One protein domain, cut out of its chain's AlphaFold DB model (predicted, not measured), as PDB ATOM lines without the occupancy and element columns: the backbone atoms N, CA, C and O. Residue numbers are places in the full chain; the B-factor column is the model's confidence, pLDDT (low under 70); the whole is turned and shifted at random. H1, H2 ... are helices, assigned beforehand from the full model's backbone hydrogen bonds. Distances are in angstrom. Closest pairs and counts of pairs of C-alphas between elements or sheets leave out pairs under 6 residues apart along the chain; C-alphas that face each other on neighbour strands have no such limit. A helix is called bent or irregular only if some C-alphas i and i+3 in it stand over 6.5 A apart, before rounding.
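What this domain is: This is residues 18 to 89 of the 121 residues of the protein "HTH araC/xylS-type domain-containing protein" of Candidatus Latescibacteria bacterium (UniProt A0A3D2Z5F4). One long helix, H1, makes the long axis, and the shorter helices H3 and H4 pack across it at different places along its length, with H5 near its last residues. Residues 18 to 24, of which 24 belongs to H1, stick out at one end as a free tail that adds to the length, while the short H2 lies at the other end, where the chain turns back. The printed part has 72 residues with five named helices, in the order H1, H2, H3, H4, H5, and no named strand; its class is all helix. The whole is compact, with a radius of gyration of the C-alphas of 12.4 A, yet its outline is elongated, spanning 42 by 24 by 18 A.

Where its parts are: H1 runs from residue 24, with its C-alpha at (157.288, 199.244, 211.601), to residue 41, with its C-alpha at (152.486, 224.381, 205.629), a length of 26.3 A. H2 is residues 43 to 47, 9.2 A long; it is only just irregular, with C-alphas 44 and 47 6.8 A apart. H3 is residues 50 to 56, 10.0 A long. H4 is residues 62 to 72, 15.5 A long. H5 is residues 80 to 87, 10.7 A long, and ends with C-alpha 87 at (153.650, 223.597, 197.927).

How they stand to each other: H1 is the hub, touching three helices, and the packing is mostly crossed, with no touching pair at a shallow tilt. H1 touches H4 with residues 26 to 33 alone, about perpendicular at 87 degrees; the closest C-alphas are those of Asn 29 and Ile 68, 6.9 A apart. H1 touches H3 with residues 32 to 40 alone, at a steep tilt of 58 degrees, opposite ways; the closest C-alphas, of Val 36 and Ala 54, are 5.8 A apart. With residues 40 to 41 alone, H1 only just touches H5, with 3 pairs of C-alphas within 8 A; the closest are those of Leu 40 and Val 84, 7.2 A apart. H4 and H5 are close but not clearly touching, with the C-alphas of Phe 69 and Pro 80 closest at 7.0 A. H2 is close to H1 but not clearly touching it, with the C-alphas of Arg 39 and Ala 45 closest at 6.5 A; it is apart from H4 and H5. In H1, H3, H4 and H5 every O i to N i+4 pair is within hydrogen-bond range; in H2 it is 0 of 1, and 0 of 2 for O i to N i+3.

The domain as a whole: The two C-alphas farthest apart, those of Asp 18 and Ile 89, are 42.7 A apart. The printed part has no cut. The links H1 to H2, H2 to H3 and H3 to H4 are tight, and H4 to H5 is short. The mean pLDDT of the printed part is 81.2; residues 18 to 24, 46 and 88 to 89 are under 70.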
ATOM      1  N   ASP A  18     156.751 189.661 210.095       54.50
ATOM      2  CA  ASP A  18     155.892 188.529 209.728       54.50
ATOM      3  C   ASP A  18     154.473 188.932 209.293       54.50
ATOM      4  O   ASP A  18     153.843 188.223 208.508       54.50
ATOM      5  N   ARG A  19     153.930 190.052 209.797       56.03
ATOM      6  CA  ARG A  19     152.504 190.395 209.606       56.03
ATOM      7  C   ARG A  19     152.231 191.562 208.661       56.03
ATOM      8  O   ARG A  19     151.138 191.604 208.105       56.03
ATOM      9  N   LEU A  20     153.157 192.509 208.485       53.84
ATOM     10  CA  LEU A  20     152.855 193.778 207.801       53.84
ATOM     11  C   LEU A  20     153.535 193.965 206.442       53.84
ATOM     12  O   LEU A  20     153.160 194.900 205.738       53.84
ATOM     13  N   GLN A  21     154.503 193.117 206.056       55.50
ATOM     14  CA  GLN A  21     155.267 193.238 204.790       55.50
ATOM     15  C   GLN A  21     155.817 194.665 204.531       55.50
ATOM     16  O   GLN A  21     156.151 195.040 203.409       55.50
ATOM     17  N   LYS A  22     155.894 195.475 205.592       53.41
ATOM     18  CA  LYS A  22     156.405 196.839 205.675       53.41
ATOM     19  C   LYS A  22     157.011 196.981 207.057       53.41
ATOM     20  O   LYS A  22     156.423 196.534 208.044       53.41
ATOM     21  N   ASN A  23     158.185 197.588 207.127       68.50
ATOM     22  CA  ASN A  23     158.879 197.736 208.388       68.50
ATOM     23  C   ASN A  23     158.068 198.672 209.309       68.50
ATOM     24  O   ASN A  23     157.552 199.689 208.846       68.50
ATOM     25  N   PHE A  24     157.951 198.369 210.608       69.44
ATOM     26  CA  PHE A  24     157.288 199.244 211.601       69.44
ATOM     27  C   PHE A  24     157.766 200.685 211.487       69.44
ATOM     28  O   PHE A  24     157.000 201.645 211.586       69.44
ATOM     29  N   PHE A  25     159.072 200.793 211.251       72.19
ATOM     30  CA  PHE A  25     159.768 202.037 211.043       72.19
ATOM     31  C   PHE A  25     159.178 202.816 209.870       72.19
ATOM     32  O   PHE A  25     158.923 204.000 210.040       72.19
ATOM     33  N   ASP A  26     158.869 202.188 208.736       77.44
ATOM     34  CA  ASP A  26     158.293 202.875 207.572       77.44
ATOM     35  C   ASP A  26     156.883 203.386 207.866       77.44
ATOM     36  O   ASP A  26     156.557 204.528 207.547       77.44
ATOM     37  N   PHE A  27     156.066 202.579 208.553       79.56
ATOM     38  CA  PHE A  27     154.723 202.988 208.959       79.56
ATOM     39  C   PHE A  27     154.770 204.224 209.863       79.56
ATOM     40  O   PHE A  27     154.168 205.249 209.544       79.56
ATOM     41  N   VAL A  28     155.528 204.164 210.961       83.81
ATOM     42  CA  VAL A  28     155.656 205.284 211.907       83.81
ATOM     43  C   VAL A  28     156.300 206.498 211.238       83.81
ATOM     44  O   VAL A  28     155.834 207.624 211.422       83.81
ATOM     45  N   ASN A  29     157.339 206.295 210.430       85.25
ATOM     46  CA  ASN A  29     158.023 207.380 209.739       85.25
ATOM     47  C   ASN A  29     157.136 208.057 208.685       85.25
ATOM     48  O   ASN A  29     157.273 209.263 208.489       85.25
ATOM     49  N   GLY A  30     156.185 207.342 208.078       87.25
ATOM     50  CA  GLY A  30     155.156 207.934 207.223       87.25
ATOM     51  C   GLY A  30     154.272 208.932 207.981       87.25
ATOM     52  O   GLY A  30     154.059 210.053 207.513       87.25
ATOM     53  N   TYR A  31     153.825 208.585 209.195       89.62
ATOM     54  CA  TYR A  31     153.080 209.525 210.050       89.62
ATOM     55  C   TYR A  31     153.931 210.725 210.465       89.62
ATOM     56  O   TYR A  31     153.466 211.860 210.382       89.62
ATOM     57  N   ARG A  32     155.190 210.492 210.852       90.81
ATOM     58  CA  ARG A  32     156.128 211.573 211.195       90.81
ATOM     59  C   ARG A  32     156.353 212.511 210.015       90.81
ATOM     60  O   ARG A  32     156.352 213.723 210.186       90.81
ATOM     61  N   LEU A  33     156.489 211.973 208.804       90.94
ATOM     62  CA  LEU A  33     156.628 212.778 207.595       90.94
ATOM     63  C   LEU A  33     155.367 213.609 207.320       90.94
ATOM     64  O   LEU A  33     155.480 214.770 206.932       90.94
ATOM     65  N   LYS A  34     154.171 213.056 207.541       90.88
ATOM     66  CA  LYS A  34     152.908 213.795 207.395       90.88
ATOM     67  C   LYS A  34     152.791 214.952 208.393       90.88
ATOM     68  O   LYS A  34     152.325 216.031 208.022       90.88
ATOM     69  N   GLU A  35     153.246 214.753 209.626       90.94
ATOM     70  CA  GLU A  35     153.327 215.815 210.634       90.94
ATOM     71  C   GLU A  35     154.287 216.926 210.188       90.94
ATOM     72  O   GLU A  35     153.912 218.098 210.190       90.94
ATOM     73  N   VAL A  36     155.479 216.563 209.693       91.38
ATOM     74  CA  VAL A  36     156.442 217.529 209.131       91.38
ATOM     75  C   VAL A  36     155.809 218.346 208.011       91.38
ATOM     76  O   VAL A  36     155.931 219.567 208.001       91.38
ATOM     77  N   GLN A  37     155.101 217.699 207.081       89.38
ATOM     78  CA  GLN A  37     154.413 218.400 205.997       89.38
ATOM     79  C   GLN A  37     153.370 219.383 206.533       89.38
ATOM     80  O   GLN A  37     153.318 220.524 206.087       89.38
ATOM     81  N   THR A  38     152.566 218.956 207.507       89.62
ATOM     82  CA  THR A  38     151.507 219.783 208.097       89.62
ATOM     83  C   THR A  38     152.090 221.008 208.793       89.62
ATOM     84  O   THR A  38     151.640 222.125 208.552       89.62
ATOM     85  N   ARG A  39     153.148 220.816 209.586       87.56
ATOM     86  CA  ARG A  39     153.848 221.910 210.262       87.56
ATOM     87  C   ARG A  39     154.493 222.866 209.274       87.56
ATOM     88  O   ARG A  39     154.331 224.061 209.433       87.56
ATOM     89  N   LEU A  40     155.155 222.369 208.229       85.81
ATOM     90  CA  LEU A  40     155.799 223.215 207.216       85.81
ATOM     91  C   LEU A  40     154.820 224.030 206.360       85.81
ATOM     92  O   LEU A  40     155.236 225.006 205.744       85.81
ATOM     93  N   LEU A  41     153.549 223.627 206.299       83.75
ATOM     94  CA  LEU A  41     152.486 224.381 205.629       83.75
ATOM     95  C   LEU A  41     151.785 225.375 206.565       83.75
ATOM     96  O   LEU A  41     151.004 226.200 206.094       83.75
ATOM     97  N   ALA A  42     152.044 225.310 207.874       83.75
ATOM     98  CA  ALA A  42     151.494 226.258 208.826       83.75
ATOM     99  C   ALA A  42     152.200 227.623 208.696       83.75
ATOM    100  O   ALA A  42     153.417 227.672 208.504       83.75
ATOM    101  N   PRO A  43     151.478 228.746 208.859       70.25
ATOM    102  CA  PRO A  43     152.052 230.090 208.738       70.25
ATOM    103  C   PRO A  43     153.153 230.374 209.775       70.25
ATOM    104  O   PRO A  43     154.038 231.190 209.547       70.25
ATOM    105  N   GLU A  44     153.150 229.664 210.903       72.12
ATOM    106  CA  GLU A  44     154.172 229.790 211.951       72.12
ATOM    107  C   GLU A  44     155.524 229.165 211.564       72.12
ATOM    108  O   GLU A  44     156.550 229.457 212.183       72.12
ATOM    109  N   ALA A  45     155.561 228.340 210.511       71.12
ATOM    110  CA  ALA A  45     156.776 227.662 210.075       71.12
ATOM    111  C   ALA A  45     157.768 228.561 209.331       71.12
ATOM    112  O   ALA A  45     158.893 228.128 209.095       71.12
ATOM    113  N   GLU A  46     157.417 229.815 209.021       65.06
ATOM    114  CA  GLU A  46     158.322 230.765 208.354       65.06
ATOM    115  C   GLU A  46     159.658 230.959 209.090       65.06
ATOM    116  O   GLU A  46     160.665 231.307 208.472       65.06
ATOM    117  N   LYS A  47     159.690 230.710 210.405       74.12
ATOM    118  CA  LYS A  47     160.879 230.875 211.256       74.12
ATOM    119  C   LYS A  47     161.621 229.570 211.550       74.12
ATOM    120  O   LYS A  47     162.688 229.614 212.160       74.12
ATOM    121  N   LEU A  48     161.073 228.417 211.162       77.81
ATOM    122  CA  LEU A  48     161.624 227.106 211.501       77.81
ATOM    123  C   LEU A  48     162.369 226.499 210.312       77.81
ATOM    124  O   LEU A  48     161.941 226.580 209.162       77.81
ATOM    125  N   THR A  49     163.495 225.838 210.589       87.31
ATOM    126  CA  THR A  49     164.190 225.065 209.555       87.31
ATOM    127  C   THR A  49     163.473 223.735 209.333       87.31
ATOM    128  O   THR A  49     162.940 223.138 210.268       87.31
ATOM    129  N   ILE A  50     163.506 223.215 208.103       87.19
ATOM    130  CA  ILE A  50     162.914 221.905 207.775       87.19
ATOM    131  C   ILE A  50     163.466 220.796 208.683       87.19
ATOM    132  O   ILE A  50     162.727 219.909 209.103       87.19
ATOM    133  N   LEU A  51     164.761 220.860 209.006       87.56
ATOM    134  CA  LEU A  51     165.401 219.892 209.892       87.56
ATOM    135  C   LEU A  51     164.942 220.037 211.341       87.56
ATOM    136  O   LEU A  51     164.705 219.014 211.973       87.56
ATOM    137  N   ALA A  52     164.760 221.260 211.849       87.62
ATOM    138  CA  ALA A  52     164.198 221.469 213.183       87.62
ATOM    139  C   ALA A  52     162.800 220.841 213.288       87.62
ATOM    140  O   ALA A  52     162.554 220.038 214.181       87.62
ATOM    141  N   VAL A  53     161.931 221.090 212.300       89.38
ATOM    142  CA  VAL A  53     160.587 220.490 212.258       89.38
ATOM    143  C   VAL A  53     160.652 218.962 212.167       89.38
ATOM    144  O   VAL A  53     159.856 218.273 212.806       89.38
ATOM    145  N   ALA A  54     161.599 218.406 211.405       88.56
ATOM    146  CA  ALA A  54     161.806 216.961 211.331       88.56
ATOM    147  C   ALA A  54     162.238 216.364 212.680       88.56
ATOM    148  O   ALA A  54     161.688 215.343 213.100       88.56
ATOM    149  N   PHE A  55     163.173 217.000 213.386       89.81
ATOM    150  CA  PHE A  55     163.601 216.550 214.710       89.81
ATOM    151  C   PHE A  55     162.465 216.630 215.735       89.81
ATOM    152  O   PHE A  55     162.203 215.644 216.422       89.81
ATOM    153  N   ASP A  56     161.705 217.725 215.742       88.56
ATOM    154  CA  ASP A  56     160.533 217.887 216.613       88.56
ATOM    155  C   ASP A  56     159.413 216.885 216.299       88.56
ATOM    156  O   ASP A  56     158.614 216.536 217.167       88.56
ATOM    157  N   SER A  57     159.360 216.390 215.059       87.75
ATOM    158  CA  SER A  57     158.420 215.348 214.622       87.75
ATOM    159  C   SER A  57     158.931 213.925 214.900       87.75
ATOM    160  O   SER A  57     158.286 212.945 214.524       87.75
ATOM    161  N   GLY A  58     160.081 213.780 215.566       85.00
ATOM    162  CA  GLY A  58     160.590 212.510 216.080       85.00
ATOM    163  C   GLY A  58     161.600 211.785 215.186       85.00
ATOM    164  O   GLY A  58     161.919 210.625 215.467       85.00
ATOM    165  N   PHE A  59     162.118 212.409 214.123       86.94
ATOM    166  CA  PHE A  59     163.250 211.837 213.385       86.94
ATOM    167  C   PHE A  59     164.516 211.877 214.249       86.94
ATOM    168  O   PHE A  59     164.839 212.900 214.836       86.94
ATOM    169  N   SER A  60     165.253 210.768 214.327       82.06
ATOM    170  CA  SER A  60     166.475 210.678 215.143       82.06
ATOM    171  C   SER A  60     167.714 211.252 214.450       82.06
ATOM    172  O   SER A  60     168.717 211.521 215.100       82.06
ATOM    173  N   SER A  61     167.674 211.411 213.122       86.88
ATOM    174  CA  SER A  61     168.784 211.943 212.329       86.88
ATOM    175  C   SER A  61     168.317 212.538 210.997       86.88
ATOM    176  O   SER A  61     167.290 212.137 210.438       86.88
ATOM    177  N   LYS A  62     169.135 213.439 210.437       86.50
ATOM    178  CA  LYS A  62     168.966 214.012 209.088       86.50
ATOM    179  C   LYS A  62     168.923 212.932 208.001       86.50
ATOM    180  O   LYS A  62     168.114 213.018 207.082       86.50
ATOM    181  N   SER A  63     169.765 211.902 208.112       84.12
ATOM    182  CA  SER A  63     169.810 210.800 207.143       84.12
ATOM    183  C   SER A  63     168.522 209.982 207.141       84.12
ATOM    184  O   SER A  63     167.989 209.711 206.069       84.12
ATOM    185  N   SER A  64     167.974 209.654 208.318       82.62
ATOM    186  CA  SER A  64     166.697 208.934 208.423       82.62
ATOM    187  C   SER A  64     165.555 209.721 207.776       82.62
ATOM    188  O   SER A  64     164.817 209.172 206.958       82.62
ATOM    189  N   PHE A  65     165.470 211.024 208.057       90.50
ATOM    190  CA  PHE A  65     164.492 211.902 207.423       90.50
ATOM    191  C   PHE A  65     164.640 211.927 205.897       90.50
ATOM    192  O   PHE A  65     163.667 211.699 205.186       90.50
ATOM    193  N   ASN A  66     165.853 212.142 205.380       88.44
ATOM    194  CA  ASN A  66     166.096 212.216 203.939       88.44
ATOM    195  C   ASN A  66     165.739 210.914 203.207       88.44
ATOM    196  O   ASN A  66     165.193 210.967 202.107       88.44
ATOM    197  N   THR A  67     166.037 209.755 203.800       88.31
ATOM    198  CA  THR A  67     165.690 208.450 203.220       88.31
ATOM    199  C   THR A  67     164.179 208.280 203.114       88.31
ATOM    200  O   THR A  67     163.673 207.985 202.033       88.31
ATOM    201  N   ILE A  68     163.452 208.537 204.204       89.38
ATOM    202  CA  ILE A  68     161.988 208.425 204.223       89.38
ATOM    203  C   ILE A  68     161.356 209.452 203.284       89.38
ATOM    204  O   ILE A  68     160.439 209.125 202.538       89.38
ATOM    205  N   PHE A  69     161.884 210.675 203.250       90.75
ATOM    206  CA  PHE A  69     161.412 211.711 202.343       90.75
ATOM    207  C   PHE A  69     161.560 211.288 200.875       90.75
ATOM    208  O   PHE A  69     160.625 211.427 200.092       90.75
ATOM    209  N   LYS A  70     162.716 210.734 200.492       88.75
ATOM    210  CA  LYS A  70     162.951 210.205 199.139       88.75
ATOM    211  C   LYS A  70     162.002 209.064 198.786       88.75
ATOM    212  O   LYS A  70     161.514 209.018 197.661       88.75
ATOM    213  N   MET A  71     161.758 208.170 199.741       87.88
ATOM    214  CA  MET A  71     160.910 206.996 199.564       87.88
ATOM    215  C   MET A  71     159.429 207.363 199.395       87.88
ATOM    216  O   MET A  71     158.781 206.881 198.472       87.88
ATOM    217  N   GLU A  72     158.903 208.244 200.247       87.19
ATOM    218  CA  GLU A  72     157.483 208.628 200.264       87.19
ATOM    219  C   GLU A  72     157.146 209.731 199.243       87.19
ATOM    220  O   GLU A  72     156.018 209.837 198.756       87.19
ATOM    221  N   LEU A  73     158.122 210.577 198.893       85.81
ATOM    222  CA  LEU A  73     157.948 211.725 197.998       85.81
ATOM    223  C   LEU A  73     158.926 211.721 196.797       85.81
ATOM    224  O   LEU A  73     159.562 212.745 196.513       85.81
ATOM    225  N   PRO A  74     159.002 210.631 196.006       84.31
ATOM    226  CA  PRO A  74     159.952 210.519 194.894       84.31
ATOM    227  C   PRO A  74     159.693 211.550 193.783       84.31
ATOM    228  O   PRO A  74     160.624 212.066 193.167       84.31
ATOM    229  N   ARG A  75     158.427 211.941 193.581       80.62
ATOM    230  CA  ARG A  75     157.995 212.929 192.570       80.62
ATOM    231  C   ARG A  75     158.550 214.346 192.767       80.62
ATOM    232  O   ARG A  75     158.459 215.160 191.857       80.62
ATOM    233  N   PHE A  76     159.114 214.651 193.936       78.06
ATOM    234  CA  PHE A  76     159.706 215.959 194.244       78.06
ATOM    235  C   PHE A  76     161.242 215.942 194.181       78.06
ATOM    236  O   PHE A  76     161.904 216.805 194.758       78.06
ATOM    237  N   GLY A  77     161.822 214.932 193.520       76.44
ATOM    238  CA  GLY A  77     163.270 214.741 193.432       76.44
ATOM    239  C   GLY A  77     163.909 214.321 194.756       76.44
ATOM    240  O   GLY A  77     165.129 214.296 194.866       76.44
ATOM    241  N   GLY A  78     163.103 214.009 195.778       77.69
ATOM    242  CA  GLY A  78     163.613 213.566 197.069       77.69
ATOM    243  C   GLY A  78     164.272 214.659 197.912       77.69
ATOM    244  O   GLY A  78     165.056 214.345 198.809       77.69
ATOM    245  N   HIS A  79     163.972 215.930 197.625       84.25
ATOM    246  CA  HIS A  79     164.506 217.080 198.348       84.25
ATOM    247  C   HIS A  79     163.389 217.818 199.108       84.25
ATOM    248  O   HIS A  79     162.484 218.375 198.478       84.25
ATOM    249  N   PRO A  80     163.463 217.884 200.449       84.38
ATOM    250  CA  PRO A  80     162.485 218.591 201.279       84.38
ATOM    251  C   PRO A  80     162.314 220.071 200.919       84.38
ATOM    252  O   PRO A  80     161.195 220.571 200.859       84.38
ATOM    253  N   ASP A  81     163.414 220.763 200.609       83.19
ATOM    254  CA  ASP A  81     163.404 222.177 200.213       83.19
ATOM    255  C   ASP A  81     162.577 222.412 198.939       83.19
ATOM    256  O   ASP A  81     161.729 223.307 198.900       83.19
ATOM    257  N   THR A  82     162.770 221.559 197.929       83.00
ATOM    258  CA  THR A  82     162.029 221.584 196.661       83.00
ATOM    259  C   THR A  82     160.535 221.392 196.885       83.00
ATOM    260  O   THR A  82     159.725 222.105 196.292       83.00
ATOM    261  N   TRP A  83     160.161 220.462 197.765       86.81
ATOM    262  CA  TRP A  83     158.765 220.220 198.113       86.81
ATOM    263  C   TRP A  83     158.121 221.436 198.779       86.81
ATOM    264  O   TRP A  83     157.066 221.876 198.321       86.81
ATOM    265  N   VAL A  84     158.782 222.040 199.775       84.25
ATOM    266  CA  VAL A  84     158.270 223.251 200.440       84.25
ATOM    267  C   VAL A  84     158.091 224.379 199.431       84.25
ATOM    268  O   VAL A  84     157.037 225.002 199.398       84.25
ATOM    269  N   ARG A  85     159.073 224.622 198.549       82.38
ATOM    270  CA  ARG A  85     158.928 225.650 197.498       82.38
ATOM    271  C   ARG A  85     157.733 225.371 196.603       82.38
ATOM    272  O   ARG A  85     157.022 226.299 196.259       82.38
ATOM    273  N   ARG A  86     157.515 224.114 196.215       81.25
ATOM    274  CA  ARG A  86     156.440 223.751 195.288       81.25
ATOM    275  C   ARG A  86     155.054 223.864 195.920       81.25
ATOM    276  O   ARG A  86     154.131 224.255 195.218       81.25
ATOM    277  N   MET A  87     154.923 223.530 197.201       80.00
ATOM    278  CA  MET A  87     153.650 223.597 197.927       80.00
ATOM    279  C   MET A  87     153.337 224.997 198.470       80.00
ATOM    280  O   MET A  87     152.170 225.328 198.635       80.00
ATOM    281  N   PHE A  88     154.360 225.822 198.715       68.31
ATOM    282  CA  PHE A  88     154.222 227.196 199.210       68.31
ATOM    283  C   PHE A  88     154.139 228.246 198.085       68.31
ATOM    284  O   PHE A  88     154.067 229.435 198.369       68.31
ATOM    285  N   ILE A  89     154.145 227.856 196.801       57.12
ATOM    286  CA  ILE A  89     153.793 228.794 195.723       57.12
ATOM    287  C   ILE A  89     152.288 229.077 195.844       57.12
ATOM    288  O   ILE A  89     151.491 228.163 195.609       57.12
TER     289      ILE A  89